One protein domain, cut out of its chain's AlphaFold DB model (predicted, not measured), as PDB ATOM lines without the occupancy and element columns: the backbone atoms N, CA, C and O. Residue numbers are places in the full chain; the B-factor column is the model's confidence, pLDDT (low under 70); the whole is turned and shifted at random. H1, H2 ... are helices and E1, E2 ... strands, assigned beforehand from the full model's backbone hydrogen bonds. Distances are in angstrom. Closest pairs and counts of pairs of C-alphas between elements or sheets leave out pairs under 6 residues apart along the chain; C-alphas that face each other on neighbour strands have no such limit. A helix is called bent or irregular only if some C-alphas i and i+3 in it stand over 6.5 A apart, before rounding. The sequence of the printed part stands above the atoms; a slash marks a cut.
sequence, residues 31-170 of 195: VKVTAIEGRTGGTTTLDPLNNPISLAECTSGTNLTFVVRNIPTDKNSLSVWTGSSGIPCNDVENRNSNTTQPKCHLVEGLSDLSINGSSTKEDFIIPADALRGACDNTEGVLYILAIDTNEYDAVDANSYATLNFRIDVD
ATOM      1  N   VAL A  31      52.713  21.031  38.002       82.88
ATOM      2  CA  VAL A  31      51.534  21.898  37.885       82.88
ATOM      3  C   VAL A  31      50.735  21.864  39.183       82.88
ATOM      4  O   VAL A  31      50.622  20.817  39.821       82.88
ATOM      5  N   LYS A  32      50.169  23.011  39.576       82.31
ATOM      6  CA  LYS A  32      49.184  23.120  40.661       82.31
ATOM      7  C   LYS A  32      48.087  24.122  40.309       82.31
ATOM      8  O   LYS A  32      48.364  25.100  39.621       82.31
ATOM      9  N   VAL A  33      46.887  23.913  40.850       79.50
ATOM     10  CA  VAL A  33      45.810  24.917  40.850       79.50
ATOM     11  C   VAL A  33      46.004  25.825  42.058       79.50
ATOM     12  O   VAL A  33      46.074  25.357  43.195       79.50
ATOM     13  N   THR A  34      46.101  27.129  41.836       75.50
ATOM     14  CA  THR A  34      46.318  28.118  42.901       75.50
ATOM     15  C   THR A  34      45.091  28.967  43.201       75.50
ATOM     16  O   THR A  34      45.033  29.554  44.282       75.50
ATOM     17  N   ALA A  35      44.115  29.011  42.291       71.75
ATOM     18  CA  ALA A  35      42.879  29.763  42.468       71.75
ATOM     19  C   ALA A  35      41.700  29.139  41.721       71.75
ATOM     20  O   ALA A  35      41.877  28.604  40.627       71.75
ATOM     21  N   ILE A  36      40.504  29.322  42.281       72.00
ATOM     22  CA  ILE A  36      39.219  29.198  41.589       72.00
ATOM     23  C   ILE A  36      38.433  30.472  41.872       72.00
ATOM     24  O   ILE A  36      38.158  30.787  43.033       72.00
ATOM     25  N   GLU A  37      38.090  31.216  40.828       71.12
ATOM     26  CA  GLU A  37      37.232  32.390  40.963       71.12
ATOM     27  C   GLU A  37      35.789  31.970  41.295       71.12
ATOM     28  O   GLU A  37      35.246  31.034  40.718       71.12
ATOM     29  N   GLY A  38      35.145  32.654  42.243       60.69
ATOM     30  CA  GLY A  38      33.746  32.388  42.610       60.69
ATOM     31  C   GLY A  38      33.526  31.516  43.852       60.69
ATOM     32  O   GLY A  38      32.405  31.488  44.356       60.69
ATOM     33  N   ARG A  39      34.567  30.895  44.433       66.94
ATOM     34  CA  ARG A  39      34.468  30.308  45.785       66.94
ATOM     35  C   ARG A  39      34.512  31.401  46.858       66.94
ATOM     36  O   ARG A  39      35.378  32.280  46.847       66.94
ATOM     37  N   THR A  40      33.583  31.354  47.811       46.22
ATOM     38  CA  THR A  40      33.554  32.253  48.973       46.22
ATOM     39  C   THR A  40      34.770  31.992  49.870       46.22
ATOM     40  O   THR A  40      34.906  30.913  50.436       46.22
ATOM     41  N   GLY A  41      35.665  32.980  50.004       45.75
ATOM     42  CA  GLY A  41      36.850  32.893  50.879       45.75
ATOM     43  C   GLY A  41      38.182  33.333  50.258       45.75
ATOM     44  O   GLY A  41      39.158  33.489  50.985       45.75
ATOM     45  N   GLY A  42      38.223  33.603  48.948       50.69
ATOM     46  CA  GLY A  42      39.435  34.037  48.243       50.69
ATOM     47  C   GLY A  42      40.261  32.882  47.663       50.69
ATOM     48  O   GLY A  42      39.925  31.709  47.822       50.69
ATOM     49  N   THR A  43      41.339  33.239  46.954       50.03
ATOM     50  CA  THR A  43      42.326  32.341  46.324       50.03
ATOM     51  C   THR A  43      42.722  31.200  47.260       50.03
ATOM     52  O   THR A  43      43.521  31.390  48.177       50.03
ATOM     53  N   THR A  44      42.161  30.013  47.042       52.97
ATOM     54  CA  THR A  44      42.521  28.804  47.785       52.97
ATOM     55  C   THR A  44      43.364  27.933  46.865       52.97
ATOM     56  O   THR A  44      42.952  27.654  45.740       52.97
ATOM     57  N   THR A  45      44.542  27.503  47.328       57.94
ATOM     58  CA  THR A  45      45.309  26.477  46.609       57.94
ATOM     59  C   THR A  45      44.478  25.207  46.610       57.94
ATOM     60  O   THR A  45      44.256  24.619  47.671       57.94
ATOM     61  N   LEU A  46      43.983  24.811  45.442       61.16
ATOM     62  CA  LEU A  46      43.272  23.556  45.330       61.16
ATOM     63  C   LEU A  46      44.274  22.418  45.279       61.16
ATOM     64  O   LEU A  46      45.244  22.437  44.524       61.16
ATOM     65  N   ASP A  47      43.966  21.397  46.059       66.69
ATOM     66  CA  ASP A  47      44.378  20.044  45.762       66.69
ATOM     67  C   ASP A  47      43.193  19.377  45.053       66.69
ATOM     68  O   ASP A  47      42.246  18.997  45.739       66.69
ATOM     69  N   PRO A  48      43.187  19.268  43.712       61.88
ATOM     70  CA  PRO A  48      42.035  18.749  42.971       61.88
ATOM     71  C   PRO A  48      41.675  17.300  43.322       61.88
ATOM     72  O   PRO A  48      40.588  16.842  42.978       61.88
ATOM     73  N   LEU A  49      42.562  16.569  44.011       62.34
ATOM     74  CA  LEU A  49      42.267  15.231  44.524       62.34
ATOM     75  C   LEU A  49      41.408  15.268  45.792       62.34
ATOM     76  O   LEU A  49      40.543  14.411  45.958       62.34
ATOM     77  N   ASN A  50      41.657  16.239  46.673       64.25
ATOM     78  CA  ASN A  50      40.985  16.369  47.970       64.25
ATOM     79  C   ASN A  50      39.853  17.408  47.958       64.25
ATOM     80  O   ASN A  50      38.959  17.352  48.794       64.25
ATOM     81  N   ASN A  51      39.890  18.344  47.012       69.88
ATOM     82  CA  ASN A  51      38.914  19.404  46.808       69.88
ATOM     83  C   ASN A  51      38.502  19.393  45.330       69.88
ATOM     84  O   ASN A  51      39.078  20.148  44.547       69.88
ATOM     85  N   PRO A  52      37.562  18.528  44.922       73.06
ATOM     86  CA  PRO A  52      37.125  18.454  43.533       73.06
ATOM     87  C   PRO A  52      36.494  19.771  43.050       73.06
ATOM     88  O   PRO A  52      36.068  20.623  43.842       73.06
ATOM     89  N   ILE A  53      36.450  19.936  41.730       74.94
ATOM     90  CA  ILE A  53      35.700  21.008  41.068       74.94
ATOM     91  C   ILE A  53      34.255  20.530  40.947       74.94
ATOM     92  O   ILE A  53      34.012  19.411  40.507       74.94
ATOM     93  N   SER A  54      33.289  21.343  41.355       76.06
ATOM     94  CA  SER A  54      31.878  20.976  41.211       76.06
ATOM     95  C   SER A  54      31.433  21.045  39.748       76.06
ATOM     96  O   SER A  54      31.948  21.842  38.961       76.06
ATOM     97  N   LEU A  55      30.415  20.261  39.381       75.50
ATOM     98  CA  LEU A  55      29.815  20.339  38.044       75.50
ATOM     99  C   LEU A  55      29.311  21.758  37.703       75.50
ATOM    100  O   LEU A  55      29.399  22.199  36.554       75.50
ATOM    101  N   ALA A  56      28.829  22.502  38.703       75.69
ATOM    102  CA  ALA A  56      28.415  23.893  38.538       75.69
ATOM    103  C   ALA A  56      29.594  24.795  38.141       75.69
ATOM    104  O   ALA A  56      29.484  25.549  37.181       75.69
ATOM    105  N   GLU A  57      30.743  24.665  38.811       77.00
ATOM    106  CA  GLU A  57      31.958  25.425  38.481       77.00
ATOM    107  C   GLU A  57      32.488  25.082  37.083       77.00
ATOM    108  O   GLU A  57      32.919  25.974  36.358       77.00
ATOM    109  N   CYS A  58      32.384  23.817  36.662       76.06
ATOM    110  CA  CYS A  58      32.736  23.398  35.299       76.06
ATOM    111  C   CYS A  58      31.824  23.984  34.210       76.06
ATOM    112  O   CYS A  58      32.205  23.995  33.044       76.06
ATOM    113  N   THR A  59      30.624  24.459  34.552       74.31
ATOM    114  CA  THR A  59      29.636  24.952  33.574       74.31
ATOM    115  C   THR A  59      29.378  26.458  33.665       74.31
ATOM    116  O   THR A  59      28.755  27.020  32.766       74.31
ATOM    117  N   SER A  60      29.883  27.137  34.700       73.69
ATOM    118  CA  SER A  60      29.623  28.558  34.968       73.69
ATOM    119  C   SER A  60      30.654  29.537  34.395       73.69
ATOM    120  O   SER A  60      30.577  30.726  34.701       73.69
ATOM    121  N   GLY A  61      31.626  29.077  33.596       72.31
ATOM    122  CA  GLY A  61      32.720  29.928  33.097       72.31
ATOM    123  C   GLY A  61      33.674  30.393  34.204       72.31
ATOM    124  O   GLY A  61      34.294  31.450  34.104       72.31
ATOM    125  N   THR A  62      33.758  29.630  35.296       81.12
ATOM    126  CA  THR A  62      34.643  29.908  36.428       81.12
ATOM    127  C   THR A  62      36.106  29.819  36.005       81.12
ATOM    128  O   THR A  62      36.531  28.814  35.447       81.12
ATOM    129  N   ASN A  63      36.907  30.836  36.315       83.38
ATOM    130  CA  ASN A  63      38.332  30.822  36.008       83.38
ATOM    131  C   ASN A  63      39.129  30.012  37.035       83.38
ATOM    132  O   ASN A  63      39.001  30.200  38.248       83.38
ATOM    133  N   LEU A  64      40.013  29.159  36.528       81.00
ATOM    134  CA  LEU A  64      40.974  28.377  37.290       81.00
ATOM    135  C   LEU A  64      42.373  28.942  37.028       81.00
ATOM    136  O   LEU A  64      42.809  29.011  35.880       81.00
ATOM    137  N   THR A  65      43.093  29.338  38.075       84.25
ATOM    138  CA  THR A  65      44.496  29.759  37.943       84.25
ATOM    139  C   THR A  65      45.421  28.586  38.205       84.25
ATOM    140  O   THR A  65      45.322  27.912  39.235       84.25
ATOM    141  N   PHE A  66      46.360  28.383  37.293       83.69
ATOM    142  CA  PHE A  66      47.382  27.357  37.364       83.69
ATOM    143  C   PHE A  66      48.751  27.985  37.506       83.69
ATOM    144  O   PHE A  66      49.016  29.063  36.981       83.69
ATOM    145  N   VAL A  67      49.631  27.258  38.184       85.94
ATOM    146  CA  VAL A  67      51.052  27.570  38.249       85.94
ATOM    147  C   VAL A  67      51.829  26.346  37.816       85.94
ATOM    148  O   VAL A  67      51.721  25.280  38.433       85.94
ATOM    149  N   VAL A  68      52.651  26.528  36.791       86.88
ATOM    150  CA  VAL A  68      53.608  25.535  36.316       86.88
ATOM    151  C   VAL A  68      55.000  25.916  36.786       86.88
ATOM    152  O   VAL A  68      55.346  27.093  36.828       86.88
ATOM    153  N   ARG A  69      55.802  24.927  37.181       87.81
ATOM    154  CA  ARG A  69      57.192  25.107  37.621       87.81
ATOM    155  C   ARG A  69      58.112  24.074  36.993       87.81
ATOM    156  O   ARG A  69      57.659  22.990  36.633       87.81
ATOM    157  N   ASN A  70      59.405  24.392  36.981       87.50
ATOM    158  CA  ASN A  70      60.472  23.607  36.356       87.50
ATOM    159  C   ASN A  70      60.232  23.424  34.854       87.50
ATOM    160  O   ASN A  70      60.445  22.344  34.315       87.50
ATOM    161  N   ILE A  71      59.743  24.476  34.199       87.38
ATOM    162  CA  ILE A  71      59.600  24.478  32.746       87.38
ATOM    163  C   ILE A  71      61.011  24.399  32.140       87.38
ATOM    164  O   ILE A  71      61.877  25.179  32.562       87.38
ATOM    165  N   PRO A  72      61.277  23.467  31.208       86.19
ATOM    166  CA  PRO A  72      62.569  23.395  30.544       86.19
ATOM    167  C   PRO A  72      62.853  24.694  29.781       86.19
ATOM    168  O   PRO A  72      62.015  25.188  29.029       86.19
ATOM    169  N   THR A  73      64.035  25.271  29.993       84.56
ATOM    170  CA  THR A  73      64.405  26.575  29.415       84.56
ATOM    171  C   THR A  73      64.679  26.508  27.913       84.56
ATOM    172  O   THR A  73      64.799  27.527  27.253       84.56
ATOM    173  N   ASP A  74      64.837  25.313  27.357       84.31
ATOM    174  CA  ASP A  74      64.979  25.097  25.920       84.31
ATOM    175  C   ASP A  74      63.639  25.118  25.168       84.31
ATOM    176  O   ASP A  74      63.664  25.099  23.944       84.31
ATOM    177  N   LYS A  75      62.502  25.217  25.876       84.44
ATOM    178  CA  LYS A  75      61.144  25.286  25.310       84.44
ATOM    179  C   LYS A  75      60.626  26.720  25.238       84.44
ATOM    180  O   LYS A  75      61.068  27.593  25.988       84.44
ATOM    181  N   ASN A  76      59.677  26.975  24.337       82.88
ATOM    182  CA  ASN A  76      59.179  28.326  24.045       82.88
ATOM    183  C   ASN A  76      57.649  28.466  24.082       82.88
ATOM    184  O   ASN A  76      57.147  29.595  24.072       82.88
ATOM    185  N   SER A  77      56.906  27.363  24.189       85.38
ATOM    186  CA  SER A  77      55.475  27.412  24.463       85.38
ATOM    187  C   SER A  77      55.011  26.299  25.396       85.38
ATOM    188  O   SER A  77      55.664  25.267  25.573       85.38
ATOM    189  N   LEU A  78      53.867  26.544  26.037       86.88
ATOM    190  CA  LEU A  78      53.089  25.525  26.724       86.88
ATOM    191  C   LEU A  78      51.821  25.235  25.925       86.88
ATOM    192  O   LEU A  78      51.131  26.158  25.494       86.88
ATOM    193  N   SER A  79      51.496  23.952  25.815       88.25
ATOM    194  CA  SER A  79      50.243  23.452  25.262       88.25
ATOM    195  C   SER A  79      49.504  22.642  26.320       88.25
ATOM    196  O   SER A  79      50.117  21.908  27.101       88.25
ATOM    197  N   VAL A  80      48.180  22.784  26.368       87.62
ATOM    198  CA  VAL A  80      47.341  22.183  27.407       87.62
ATOM    199  C   VAL A  80      46.345  21.215  26.784       87.62
ATOM    200  O   VAL A  80      45.593  21.569  25.882       87.62
ATOM    201  N   TRP A  81      46.317  19.990  27.300       88.00
ATOM    202  CA  TRP A  81      45.496  18.894  26.800       88.00
ATOM    203  C   TRP A  81      44.689  18.262  27.925       88.00
ATOM    204  O   TRP A  81      45.149  18.168  29.059       88.00
ATOM    205  N   THR A  82      43.503  17.769  27.595       86.12
ATOM    206  CA  THR A  82      42.683  16.931  28.470       86.12
ATOM    207  C   THR A  82      42.633  15.513  27.923       86.12
ATOM    208  O   THR A  82      42.566  15.306  26.713       86.12
ATOM    209  N   GLY A  83      42.677  14.532  28.815       84.25
ATOM    210  CA  GLY A  83      42.510  13.119  28.493       84.25
ATOM    211  C   GLY A  83      41.866  12.370  29.653       84.25
ATOM    212  O   GLY A  83      41.542  12.955  30.689       84.25
ATOM    213  N   SER A  84      41.687  11.067  29.483       80.56
ATOM    214  CA  SER A  84      41.200  10.178  30.541       80.56
ATOM    215  C   SER A  84      42.359   9.475  31.246       80.56
ATOM    216  O   SER A  84      43.431   9.279  30.667       80.56
ATOM    217  N   SER A  85      42.127   9.038  32.484       77.50
ATOM    218  CA  SER A  85      43.040   8.144  33.204       77.50
ATOM    219  C   SER A  85      43.498   6.969  32.321       77.50
ATOM    220  O   SER A  85      42.690   6.288  31.688       77.50
ATOM    221  N   GLY A  86      44.814   6.756  32.234       78.75
ATOM    222  CA  GLY A  86      45.425   5.708  31.404       78.75
ATOM    223  C   GLY A  86      45.686   6.078  29.937       78.75
ATOM    224  O   GLY A  86      46.259   5.263  29.214       78.75
ATOM    225  N   ILE A  87      45.331   7.291  29.495       85.00
ATOM    226  CA  ILE A  87      45.610   7.795  28.143       85.00
ATOM    227  C   ILE A  87      46.678   8.902  28.219       85.00
ATOM    228  O   ILE A  87      46.364  10.029  28.600       85.00
ATOM    229  N   PRO A  88      47.944   8.620  27.857       87.25
ATOM    230  CA  PRO A  88      49.020   9.600  27.956       87.25
ATOM    231  C   PRO A  88      48.954  10.634  26.825       87.25
ATOM    232  O   PRO A  88      49.290  10.326  25.682       87.25
ATOM    233  N   CYS A  89      48.581  11.880  27.135       87.25
ATOM    234  CA  CYS A  89      48.549  12.957  26.136       87.25
ATOM    235  C   CYS A  89      49.923  13.545  25.801       87.25
ATOM    236  O   CYS A  89      50.031  14.329  24.865       87.25
ATOM    237  N   ASN A  90      50.991  13.160  26.503       86.75
ATOM    238  CA  ASN A  90      52.357  13.451  26.054       86.75
ATOM    239  C   ASN A  90      52.735  12.630  24.802       86.75
ATOM    240  O   ASN A  90      53.623  13.030  24.048       86.75
ATOM    241  N   ASP A  91      52.035  11.520  24.540       86.81
ATOM    242  CA  ASP A  91      52.163  10.772  23.294       86.81
ATOM    243  C   ASP A  91      51.449  11.509  22.153       86.81
ATOM    244  O   ASP A  91      50.268  11.860  22.237       86.81
ATOM    245  N   VAL A  92      52.186  11.754  21.073       84.44
ATOM    246  CA  VAL A  92      51.672  12.409  19.871       84.44
ATOM    247  C   VAL A  92      50.547  11.605  19.214       84.44
ATOM    248  O   VAL A  92      49.620  12.204  18.678       84.44
ATOM    249  N   GLU A  93      50.562  10.272  19.289       83.81
ATOM    250  CA  GLU A  93      49.527   9.429  18.674       83.81
ATOM    251  C   GLU A  93      48.156   9.619  19.333       83.81
ATOM    252  O   GLU A  93      47.127   9.526  18.665       83.81
ATOM    253  N   ASN A  94      48.127   9.936  20.631       85.00
ATOM    254  CA  ASN A  94      46.882  10.202  21.353       85.00
ATOM    255  C   ASN A  94      46.343  11.622  21.099       85.00
ATOM    256  O   ASN A  94      45.151  11.857  21.309       85.00
ATOM    257  N   ARG A  95      47.202  12.541  20.628       85.06
ATOM    258  CA  ARG A  95      46.859  13.924  20.252       85.06
ATOM    259  C   ARG A  95      46.489  14.070  18.774       85.06
ATOM    260  O   ARG A  95      45.593  14.840  18.447       85.06
ATOM    261  N   ASN A  96      47.153  13.341  17.876       76.62
ATOM    262  CA  ASN A  96      46.968  13.497  16.434       76.62
ATOM    263  C   ASN A  96      45.646  12.882  15.935       76.62
ATOM    264  O   ASN A  96      45.414  11.673  15.973       76.62
ATOM    265  N   SER A  97      44.796  13.753  15.391       57.41
ATOM    266  CA  SER A  97      43.390  13.556  15.011       57.41
ATOM    267  C   SER A  97      43.147  12.862  13.662       57.41
ATOM    268  O   SER A  97      42.037  12.907  13.135       57.41
ATOM    269  N   ASN A  98      44.128  12.145  13.102       57.66
ATOM    270  CA  ASN A  98      43.899  11.327  11.893       57.66
ATOM    271  C   ASN A  98      43.001  10.098  12.151       57.66
ATOM    272  O   ASN A  98      42.744   9.302  11.247       57.66
ATOM    273  N   THR A  99      42.512   9.942  13.380       52.69
ATOM    274  CA  THR A  99      41.471   8.994  13.764       52.69
ATOM    275  C   THR A  99      40.191   9.767  14.076       52.69
ATOM    276  O   THR A  99      40.229  10.866  14.621       52.69
ATOM    277  N   THR A 100      39.031   9.208  13.736       53.91
ATOM    278  CA  THR A 100      37.707   9.849  13.862       53.91
ATOM    279  C   THR A 100      37.313  10.239  15.296       53.91
ATOM    280  O   THR A 100      36.265  10.856  15.477       53.91
ATOM    281  N   GLN A 101      38.120   9.887  16.303       59.94
ATOM    282  CA  GLN A 101      37.954  10.238  17.713       59.94
ATOM    283  C   GLN A 101      39.343  10.375  18.376       59.94
ATOM    284  O   GLN A 101      39.904   9.359  18.799       59.94
ATOM    285  N   PRO A 102      39.938  11.584  18.447       66.81
ATOM    286  CA  PRO A 102      41.172  11.789  19.203       66.81
ATOM    287  C   PRO A 102      40.935  11.463  20.683       66.81
ATOM    288  O   PRO A 102      39.870  11.758  21.224       66.81
ATOM    289  N   LYS A 103      41.920  10.828  21.329       82.69
ATOM    290  CA  LYS A 103      41.816  10.402  22.736       82.69
ATOM    291  C   LYS A 103      42.190  11.507  23.725       82.69
ATOM    292  O   LYS A 103      41.840  11.424  24.899       82.69
ATOM    293  N   CYS A 104      42.930  12.500  23.244       86.06
ATOM    294  CA  CYS A 104      43.264  13.714  23.962       86.06
ATOM    295  C   CYS A 104      42.680  14.914  23.226       86.06
ATOM    296  O   CYS A 104      42.733  14.990  21.997       86.06
ATOM    297  N   HIS A 105      42.152  15.865  23.985       85.06
ATOM    298  CA  HIS A 105      41.539  17.075  23.458       85.06
ATOM    299  C   HIS A 105      42.362  18.288  23.859       85.06
ATOM    300  O   HIS A 105      42.660  18.478  25.040       85.06
ATOM    301  N   LEU A 106      42.730  19.099  22.871       85.19
ATOM    302  CA  LEU A 106      43.404  20.367  23.103       85.19
ATOM    303  C   LEU A 106      42.445  21.309  23.836       85.19
ATOM    304  O   LEU A 106      41.280  21.433  23.456       85.19
ATOM    305  N   VAL A 107      42.932  21.968  24.883       82.75
ATOM    306  CA  VAL A 107      42.182  23.024  25.568       82.75
ATOM    307  C   VAL A 107      42.314  24.298  24.739       82.75
ATOM    308  O   VAL A 107      43.377  24.921  24.687       82.75
ATOM    309  N   GLU A 108      41.237  24.660  24.046       70.56
ATOM    310  CA  GLU A 108      41.199  25.844  23.186       70.56
ATOM    311  C   GLU A 108      41.456  27.136  23.987       70.56
ATOM    312  O   GLU A 108      41.056  27.268  25.143       70.56
ATOM    313  N   GLY A 109      42.147  28.101  23.369       62.62
ATOM    314  CA  GLY A 109      42.520  29.379  23.994       62.62
ATOM    315  C   GLY A 109      43.890  29.396  24.684       62.62
ATOM    316  O   GLY A 109      44.336  30.460  25.108       62.62
ATOM    317  N   LEU A 110      44.575  28.249  24.761       64.62
ATOM    318  CA  LEU A 110      45.895  28.093  25.397       64.62
ATOM    319  C   LEU A 110      46.868  27.282  24.540       64.62
ATOM    320  O   LEU A 110      47.855  26.757  25.049       64.62
ATOM    321  N   SER A 111      46.566  27.148  23.248       55.41
ATOM    322  CA  SER A 111      47.319  26.306  22.322       55.41
ATOM    323  C   SER A 111      48.781  26.729  22.181       55.41
ATOM    324  O   SER A 111      49.600  25.869  21.900       55.41
ATOM    325  N   ASP A 112      49.109  27.989  22.492       58.91
ATOM    326  CA  ASP A 112      50.473  28.520  22.492       58.91
ATOM    327  C   ASP A 112      50.645  29.606  23.559       58.91
ATOM    328  O   ASP A 112      50.757  30.802  23.265       58.91
ATOM    329  N   LEU A 113      50.666  29.212  24.833       69.12
ATOM    330  CA  LEU A 113      51.166  30.118  25.865       69.12
ATOM    331  C   LEU A 113      52.662  30.311  25.620       69.12
ATOM    332  O   LEU A 113      53.467  29.473  26.024       69.12
ATOM    333  N   SER A 114      53.027  31.386  24.920       72.44
ATOM    334  CA  SER A 114      54.429  31.718  24.688       72.44
ATOM    335  C   SER A 114      55.110  31.941  26.030       72.44
ATOM    336  O   SER A 114      54.779  32.867  26.772       72.44
ATOM    337  N   ILE A 115      56.065  31.074  26.326       74.81
ATOM    338  CA  ILE A 115      56.932  31.209  27.479       74.81
ATOM    339  C   ILE A 115      58.209  31.880  27.008       74.81
ATOM    340  O   ILE A 115      58.768  31.574  25.953       74.81
ATOM    341  N   ASN A 116      58.686  32.836  27.792       68.00
ATOM    342  CA  ASN A 116      60.027  33.340  27.567       68.00
ATOM    343  C   ASN A 116      60.976  32.162  27.837       68.00
ATOM    344  O   ASN A 116      60.922  31.629  28.941       68.00
ATOM    345  N   GLY A 117      61.827  31.758  26.884       63.31
ATOM    346  CA  GLY A 117      62.752  30.604  26.984       63.31
ATOM    347  C   GLY A 117      63.831  30.711  28.081       63.31
ATOM    348  O   GLY A 117      64.907  30.140  28.006       63.31
ATOM    349  N   SER A 118      63.589  31.518  29.106       63.72
ATOM    350  CA  SER A 118      64.355  31.607  30.347       63.72
ATOM    351  C   SER A 118      63.479  31.403  31.589       63.72
ATOM    352  O   SER A 118      63.991  31.319  32.707       63.72
ATOM    353  N   SER A 119      62.160  31.326  31.410       72.56
ATOM    354  CA  SER A 119      61.194  31.177  32.481       72.56
ATOM    355  C   SER A 119      61.102  29.723  32.914       72.56
ATOM    356  O   SER A 119      60.904  28.819  32.112       72.56
ATOM    357  N   THR A 120      61.230  29.503  34.218       81.81
ATOM    358  CA  THR A 120      61.030  28.191  34.850       81.81
ATOM    359  C   THR A 120      59.689  28.115  35.578       81.81
ATOM    360  O   THR A 120      59.402  27.104  36.225       81.81
ATOM    361  N   LYS A 121      58.881  29.183  35.517       85.06
ATOM    362  CA  LYS A 121      57.588  29.298  36.187       85.06
ATOM    363  C   LYS A 121      56.640  30.153  35.362       85.06
ATOM    364  O   LYS A 121      56.954  31.307  35.107       85.06
ATOM    365  N   GLU A 122      55.446  29.643  35.105       85.12
ATOM    366  CA  GLU A 122      54.390  30.410  34.445       85.12
ATOM    367  C   GLU A 122      53.059  30.242  35.157       85.12
ATOM    368  O   GLU A 122      52.732  29.155  35.645       85.12
ATOM    369  N   ASP A 123      52.312  31.341  35.205       84.62
ATOM    370  CA  ASP A 123      50.970  31.392  35.763       84.62
ATOM    371  C   ASP A 123      49.995  31.642  34.604       84.62
ATOM    372  O   ASP A 123      50.185  32.575  33.823       84.62
ATOM    373  N   PHE A 124      48.951  30.827  34.476       82.50
ATOM    374  CA  PHE A 124      47.926  31.011  33.444       82.50
ATOM    375  C   PHE A 124      46.534  30.716  33.980       82.50
ATOM    376  O   PHE A 124      46.360  30.067  35.013       82.50
ATOM    377  N   ILE A 125      45.532  31.224  33.270       83.94
ATOM    378  CA  ILE A 125      44.129  31.119  33.648       83.94
ATOM    379  C   ILE A 125      43.408  30.307  32.581       83.94
ATOM    380  O   ILE A 125      43.517  30.616  31.397       83.94
ATOM    381  N   ILE A 126      42.677  29.278  33.010       82.06
ATOM    382  CA  ILE A 126      41.805  28.487  32.145       82.06
ATOM    383  C   ILE A 126      40.368  28.629  32.651       82.06
ATOM    384  O   ILE A 126      40.117  28.335  33.823       82.06
ATOM    385  N   PRO A 127      39.417  29.030  31.799       82.00
ATOM    386  CA  PRO A 127      37.997  28.867  32.082       82.00
ATOM    387  C   PRO A 127      37.657  27.383  32.300       82.00
ATOM    388  O   PRO A 127      38.048  26.523  31.513       82.00
ATOM    389  N   ALA A 128      36.949  27.044  33.374       79.06
ATOM    390  CA  ALA A 128      36.641  25.657  33.723       79.06
ATOM    391  C   ALA A 128      35.784  24.952  32.653       79.06
ATOM    392  O   ALA A 128      35.903  23.744  32.469       79.06
ATOM    393  N   ASP A 129      34.989  25.699  31.889       77.31
ATOM    394  CA  ASP A 129      34.225  25.199  30.743       77.31
ATOM    395  C   ASP A 129      35.112  24.831  29.542       77.31
ATOM    396  O   ASP A 129      34.761  23.936  28.772       77.31
ATOM    397  N   ALA A 130      36.306  25.419  29.410       79.06
ATOM    398  CA  ALA A 130      37.305  24.968  28.437       79.06
ATOM    399  C   ALA A 130      37.876  23.582  28.797       79.06
ATOM    400  O   ALA A 130      38.409  22.880  27.939       79.06
ATOM    401  N   LEU A 131      37.712  23.146  30.052       74.94
ATOM    402  CA  LEU A 131      38.056  21.801  30.506       74.94
ATOM    403  C   LEU A 131      36.903  20.805  30.342       74.94
ATOM    404  O   LEU A 131      36.998  19.706  30.881       74.94
ATOM    405  N   ARG A 132      35.832  21.124  29.599       65.25
ATOM    406  CA  ARG A 132      34.628  20.274  29.517       65.25
ATOM    407  C   ARG A 132      34.914  18.807  29.177       65.25
ATOM    408  O   ARG A 132      34.302  17.936  29.775       65.25
ATOM    409  N   GLY A 133      35.898  18.510  28.321       64.06
ATOM    410  CA  GLY A 133      36.310  17.121  28.038       64.06
ATOM    411  C   GLY A 133      36.879  16.365  29.253       64.06
ATOM    412  O   GLY A 133      36.708  15.151  29.374       64.06
ATOM    413  N   ALA A 134      37.514  17.080  30.185       65.88
ATOM    414  CA  ALA A 134      37.861  16.566  31.506       65.88
ATOM    415  C   ALA A 134      36.675  16.628  32.485       65.88
ATOM    416  O   ALA A 134      36.606  15.778  33.363       65.88
ATOM    417  N   CYS A 135      35.740  17.574  32.335       64.06
ATOM    418  CA  CYS A 135      34.554  17.672  33.192       64.06
ATOM    419  C   CYS A 135      33.504  16.579  32.938       64.06
ATOM    420  O   CYS A 135      32.787  16.189  33.855       64.06
ATOM    421  N   ASP A 136      33.428  16.059  31.714       65.19
ATOM    422  CA  ASP A 136      32.536  14.953  31.350       65.19
ATOM    423  C   ASP A 136      33.089  13.584  31.807       65.19
ATOM    424  O   ASP A 136      32.388  12.573  31.763       65.19
ATOM    425  N   ASN A 137      34.348  13.542  32.263       64.88
ATOM    426  CA  ASN A 137      35.016  12.345  32.762       64.88
ATOM    427  C   ASN A 137      35.217  12.434  34.280       64.88
ATOM    428  O   ASN A 137      35.913  13.310  34.782       64.88
ATOM    429  N   THR A 138      34.698  11.456  35.023       63.72
ATOM    430  CA  THR A 138      34.900  11.360  36.482       63.72
ATOM    431  C   THR A 138      36.376  11.206  36.885       63.72
ATOM    432  O   THR A 138      36.732  11.494  38.027       63.72
ATOM    433  N   GLU A 139      37.239  10.803  35.945       67.12
ATOM    434  CA  GLU A 139      38.698  10.696  36.094       67.12
ATOM    435  C   GLU A 139      39.450  11.400  34.947       67.12
ATOM    436  O   GLU A 139      40.245  10.793  34.218       67.12
ATOM    437  N   GLY A 140      39.163  12.687  34.744       77.31
ATOM    438  CA  GLY A 140      39.892  13.526  33.794       77.31
ATOM    439  C   GLY A 140      41.337  13.797  34.231       77.31
ATOM    440  O   GLY A 140      41.641  13.941  35.415       77.31
ATOM    441  N   VAL A 141      42.249  13.909  33.267       83.12
ATOM    442  CA  VAL A 141      43.645  14.306  33.492       83.12
ATOM    443  C   VAL A 141      43.981  15.467  32.569       83.12
ATOM    444  O   VAL A 141      43.758  15.400  31.361       83.12
ATOM    445  N   LEU A 142      44.541  16.531  33.137       85.88
ATOM    446  CA  LEU A 142      45.133  17.629  32.386       85.88
ATOM    447  C   LEU A 142      46.614  17.360  32.193       85.88
ATOM    448  O   LEU A 142      47.335  17.067  33.149       85.88
ATOM    449  N   TYR A 143      47.065  17.520  30.964       88.50
ATOM    450  CA  TYR A 143      48.455  17.465  30.567       88.50
ATOM    451  C   TYR A 143      48.877  18.859  30.143       88.50
ATOM    452  O   TYR A 143      48.237  19.476  29.298       88.50
ATOM    453  N   ILE A 144      49.968  19.346  30.718       89.25
ATOM    454  CA  ILE A 144      50.619  20.566  30.256       89.25
ATOM    455  C   ILE A 144      51.956  20.145  29.688       89.25
ATOM    456  O   ILE A 144      52.735  19.474  30.365       89.25
ATOM    457  N   LEU A 145      52.185  20.510  28.436       89.94
ATOM    458  CA  LEU A 145      53.319  20.093  27.636       89.94
ATOM    459  C   LEU A 145      54.152  21.329  27.305       89.94
ATOM    460  O   LEU A 145      53.612  22.292  26.770       89.94
ATOM    461  N   ALA A 146      55.443  21.299  27.607       89.00
ATOM    462  CA  ALA A 146      56.401  22.282  27.128       89.00
ATOM    463  C   ALA A 146      56.925  21.838  25.758       89.00
ATOM    464  O   ALA A 146      57.473  20.742  25.613       89.00
ATOM    465  N   ILE A 147      56.718  22.675  24.746       86.00
ATOM    466  CA  ILE A 147      56.983  22.370  23.336       86.00
ATOM    467  C   ILE A 147      57.774  23.511  22.680       86.00
ATOM    468  O   ILE A 147      57.943  24.583  23.266       86.00
ATOM    469  N   ASP A 148      58.307  23.240  21.487       78.88
ATOM    470  CA  ASP A 148      59.151  24.180  20.741       78.88
ATOM    471  C   ASP A 148      58.403  24.944  19.653       78.88
ATOM    472  O   ASP A 148      58.876  25.983  19.193       78.88
ATOM    473  N   THR A 149      57.320  24.408  19.095       71.75
ATOM    474  CA  THR A 149      56.583  25.148  18.057       71.75
ATOM    475  C   THR A 149      55.209  24.591  17.752       71.75
ATOM    476  O   THR A 149      54.326  25.376  17.433       71.75
ATOM    477  N   ASN A 150      55.029  23.272  17.777       78.19
ATOM    478  CA  ASN A 150      53.786  22.649  17.335       78.19
ATOM    479  C   ASN A 150      53.178  21.810  18.465       78.19
ATOM    480  O   ASN A 150      53.862  20.986  19.079       78.19
ATOM    481  N   GLU A 151      51.875  21.972  18.727       73.56
ATOM    482  CA  GLU A 151      51.165  21.219  19.765       73.56
ATOM    483  C   GLU A 151      51.111  19.700  19.530       73.56
ATOM    484  O   GLU A 151      50.670  18.963  20.412       73.56
ATOM    485  N   TYR A 152      51.603  19.221  18.386       75.44
ATOM    486  CA  TYR A 152      51.765  17.812  18.029       75.44
ATOM    487  C   TYR A 152      53.230  17.339  18.041       75.44
ATOM    488  O   TYR A 152      53.507  16.210  17.641       75.44
ATOM    489  N   ASP A 153      54.178  18.150  18.514       77.12
ATOM    490  CA  ASP A 153      55.572  17.721  18.661       77.12
ATOM    491  C   ASP A 153      55.720  16.652  19.753       77.12
ATOM    492  O   ASP A 153      54.957  16.601  20.725       77.12
ATOM    493  N   ALA A 154      56.716  15.774  19.605       73.75
ATOM    494  CA  ALA A 154      57.033  14.765  20.611       73.75
ATOM    495  C   ALA A 154      57.514  15.425  21.914       73.75
ATOM    496  O   ALA A 154      58.349  16.328  21.889       73.75
ATOM    497  N   VAL A 155      57.013  14.941  23.054       82.56
ATOM    498  CA  VAL A 155      57.306  15.513  24.376       82.56
ATOM    499  C   VAL A 155      58.005  14.471  25.237       82.56
ATOM    500  O   VAL A 155      57.484  13.375  25.458       82.56
ATOM    501  N   ASP A 156      59.200  14.802  25.720       81.19
ATOM    502  CA  ASP A 156      59.950  13.941  26.627       81.19
ATOM    503  C   ASP A 156      59.393  13.987  28.060       81.19
ATOM    504  O   ASP A 156      58.606  14.857  28.426       81.19
ATOM    505  N   ALA A 157      59.824  13.041  28.896       73.25
ATOM    506  CA  ALA A 157      59.299  12.862  30.249       73.25
ATOM    507  C   ALA A 157      59.542  14.032  31.218       73.25
ATOM    508  O   ALA A 157      58.905  14.080  32.270       73.25
ATOM    509  N   ASN A 158      60.461  14.946  30.905       80.00
ATOM    510  CA  ASN A 158      60.739  16.124  31.727       80.00
ATOM    511  C   ASN A 158      60.005  17.370  31.221       80.00
ATOM    512  O   ASN A 158      59.888  18.345  31.960       80.00
ATOM    513  N   SER A 159      59.480  17.313  29.997       85.25
ATOM    514  CA  SER A 159      58.799  18.412  29.314       85.25
ATOM    515  C   SER A 159      57.278  18.347  29.448       85.25
ATOM    516  O   SER A 159      56.562  18.981  28.678       85.25
ATOM    517  N   TYR A 160      56.747  17.596  30.418       88.38
ATOM    518  CA  TYR A 160      55.325  17.647  30.738       88.38
ATOM    519  C   TYR A 160      55.037  17.540  32.228       88.38
ATOM    520  O   TYR A 160      55.808  16.975  33.003       88.38
ATOM    521  N   ALA A 161      53.872  18.054  32.610       87.94
ATOM    522  CA  ALA A 161      53.287  17.868  33.923       87.94
ATOM    523  C   ALA A 161      51.834  17.411  33.785       87.94
ATOM    524  O   ALA A 161      51.138  17.791  32.842       87.94
ATOM    525  N   THR A 162      51.370  16.617  34.746       87.38
ATOM    526  CA  THR A 162      49.985  16.142  34.796       87.38
ATOM    527  C   THR A 162      49.287  16.616  36.052       87.38
ATOM    528  O   THR A 162      49.889  16.669  37.126       87.38
ATOM    529  N   LEU A 163      47.990  16.865  35.932       83.62
ATOM    530  CA  LEU A 163      47.107  17.133  37.051       83.62
ATOM    531  C   LEU A 163      45.847  16.289  36.902       83.62
ATOM    532  O   LEU A 163      45.154  16.387  35.894       83.62
ATOM    533  N   ASN A 164      45.544  15.476  37.909       79.19
ATOM    534  CA  ASN A 164      44.289  14.731  37.944       79.19
ATOM    535  C   ASN A 164      43.160  15.678  38.345       79.19
ATOM    536  O   ASN A 164      43.277  16.373  39.354       79.19
ATOM    537  N   PHE A 165      42.075  15.673  37.582       71.75
ATOM    538  CA  PHE A 165      40.857  16.411  37.872       71.75
ATOM    539  C   PHE A 165      39.800  15.447  38.385       71.75
ATOM    540  O   PHE A 165      39.556  14.395  37.797       71.75
ATOM    541  N   ARG A 166      39.169  15.822  39.496       70.19
ATOM    542  CA  ARG A 166      37.957  15.169  39.976       70.19
ATOM    543  C   ARG A 166      36.814  16.158  39.901       70.19
ATOM    544  O   ARG A 166      36.934  17.284  40.390       70.19
ATOM    545  N   ILE A 167      35.735  15.706  39.281       68.25
ATOM    546  CA  ILE A 167      34.465  16.413  39.251       68.25
ATOM    547  C   ILE A 167      33.632  15.878  40.396       68.25
ATOM    548  O   ILE A 167      33.418  14.668  40.494       68.25
ATOM    549  N   ASP A 168      33.159  16.776  41.247       68.62
ATOM    550  CA  ASP A 168      32.093  16.441  42.173       68.62
ATOM    551  C   ASP A 168      30.767  16.461  41.406       68.62
ATOM    552  O   ASP A 168      30.210  17.526  41.115       68.62
ATOM    553  N   VAL A 169      30.339  15.270  40.981       63.12
ATOM    554  CA  VAL A 169      29.083  15.045  40.250       63.12
ATOM    555  C   VAL A 169      27.880  14.884  41.182       63.12
ATOM    556  O   VAL A 169      26.754  14.928  40.700       63.12
ATOM    557  N   ASP A 170      28.112  14.710  42.484       64.50
ATOM    558  CA  ASP A 170      27.076  14.529  43.506       64.50
ATOM    559  C   ASP A 170      27.451  15.339  44.759       64.50
ATOM    560  O   ASP A 170      27.755  14.774  45.819       64.50
TER     561      ASP A 170
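What this domain is: This is residues 31 to 170 of the 195 residues of an uncharacterized protein of Myxococcales bacterium (UniProt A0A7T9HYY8). Two small three-stranded sheets, E3 E5 E6 and E1 E2 E4, lie partly face to face as a loose sandwich with their strands crossed; they come close to each other at the beginning of E1, beside E6. H3 caps one end of the sandwich, H1 packs on H3, and long loops run round the rest. The printed part has 140 residues, with three short helices and six strands in the order E1 H1 E2 E3 H2 E4 H3 E5 E6; both sheets are antiparallel. The class is mixed, helices and strands, with under half of the residues in named elements. The whole is compact, with a radius of gyration of the C-alphas of 14.5 A and spans of 39 by 37 by 23 A.

Where its parts are: In one sheet, E3 is residues 77 to 84, 23.2 A long, E5 is residues 140 to 147, 21.9 A, and E6 is residues 160 to 165, 16.2 A, ending at C-alpha 165 (40.857, 16.411, 37.872). In the other, E1 is residues 31 to 36, 14.8 A, beginning at C-alpha 31 (51.534, 21.898, 37.885), E2 is residues 63 to 69, 19.8 A, and E4 is residues 121 to 127, 20.0 A. The helices are H1, residues 55 to 59, H2, residues 92 to 95, and H3, residues 128 to 135, 8.3 A. H3 is irregular: C-alphas 130 and 133 are 7.9 A apart.

How they stand to each other: E5 is the inner strand between E3, with N 81 and O 143 at 2.8 A, within hydrogen-bond range, and E6, its hairpin partner, with N 144 and O 161 at 2.9 A. Residues 81 to 82 of E3 also pair with residues 105 to 106, antiparallel. In the other sheet E2 is the inner strand, with N 34 and O 65 at 2.8 A to E1 and N 66 and O 124 at 2.8 A to E4. The closest C-alphas of E1 and E6, Val 31 and Ala 161, are 5.9 A apart, while E3 and E4 are apart. H3 is on the sheet E3 E5 E6 at a height of 8.9 A, over E5 and only just over E3, on which 3 of its C-alphas fall; it only grazes the sheet E1 E2 E4. H1 touches H3, closest at the C-alphas of Cys 58 and Ala 128, 4.8 A. H2 touches no helix. H1 has its O i to N i+4 pair within hydrogen-bond range, H3 has 1 of 4, with 4 of 5 O i to N i+3 pairs, and H2 is too short for an i+4 pair.

The domain as a whole: The two farthest C-alphas, Gly 41 and Asn 98, are 45.1 A apart. The printed part has no cut. The links E1 to H1, H2 to E4 and E5 to E6 are long. The mean pLDDT of the printed part is 75.6; 40 residues are under 70, among them residues 38 to 51 and 132 to 139.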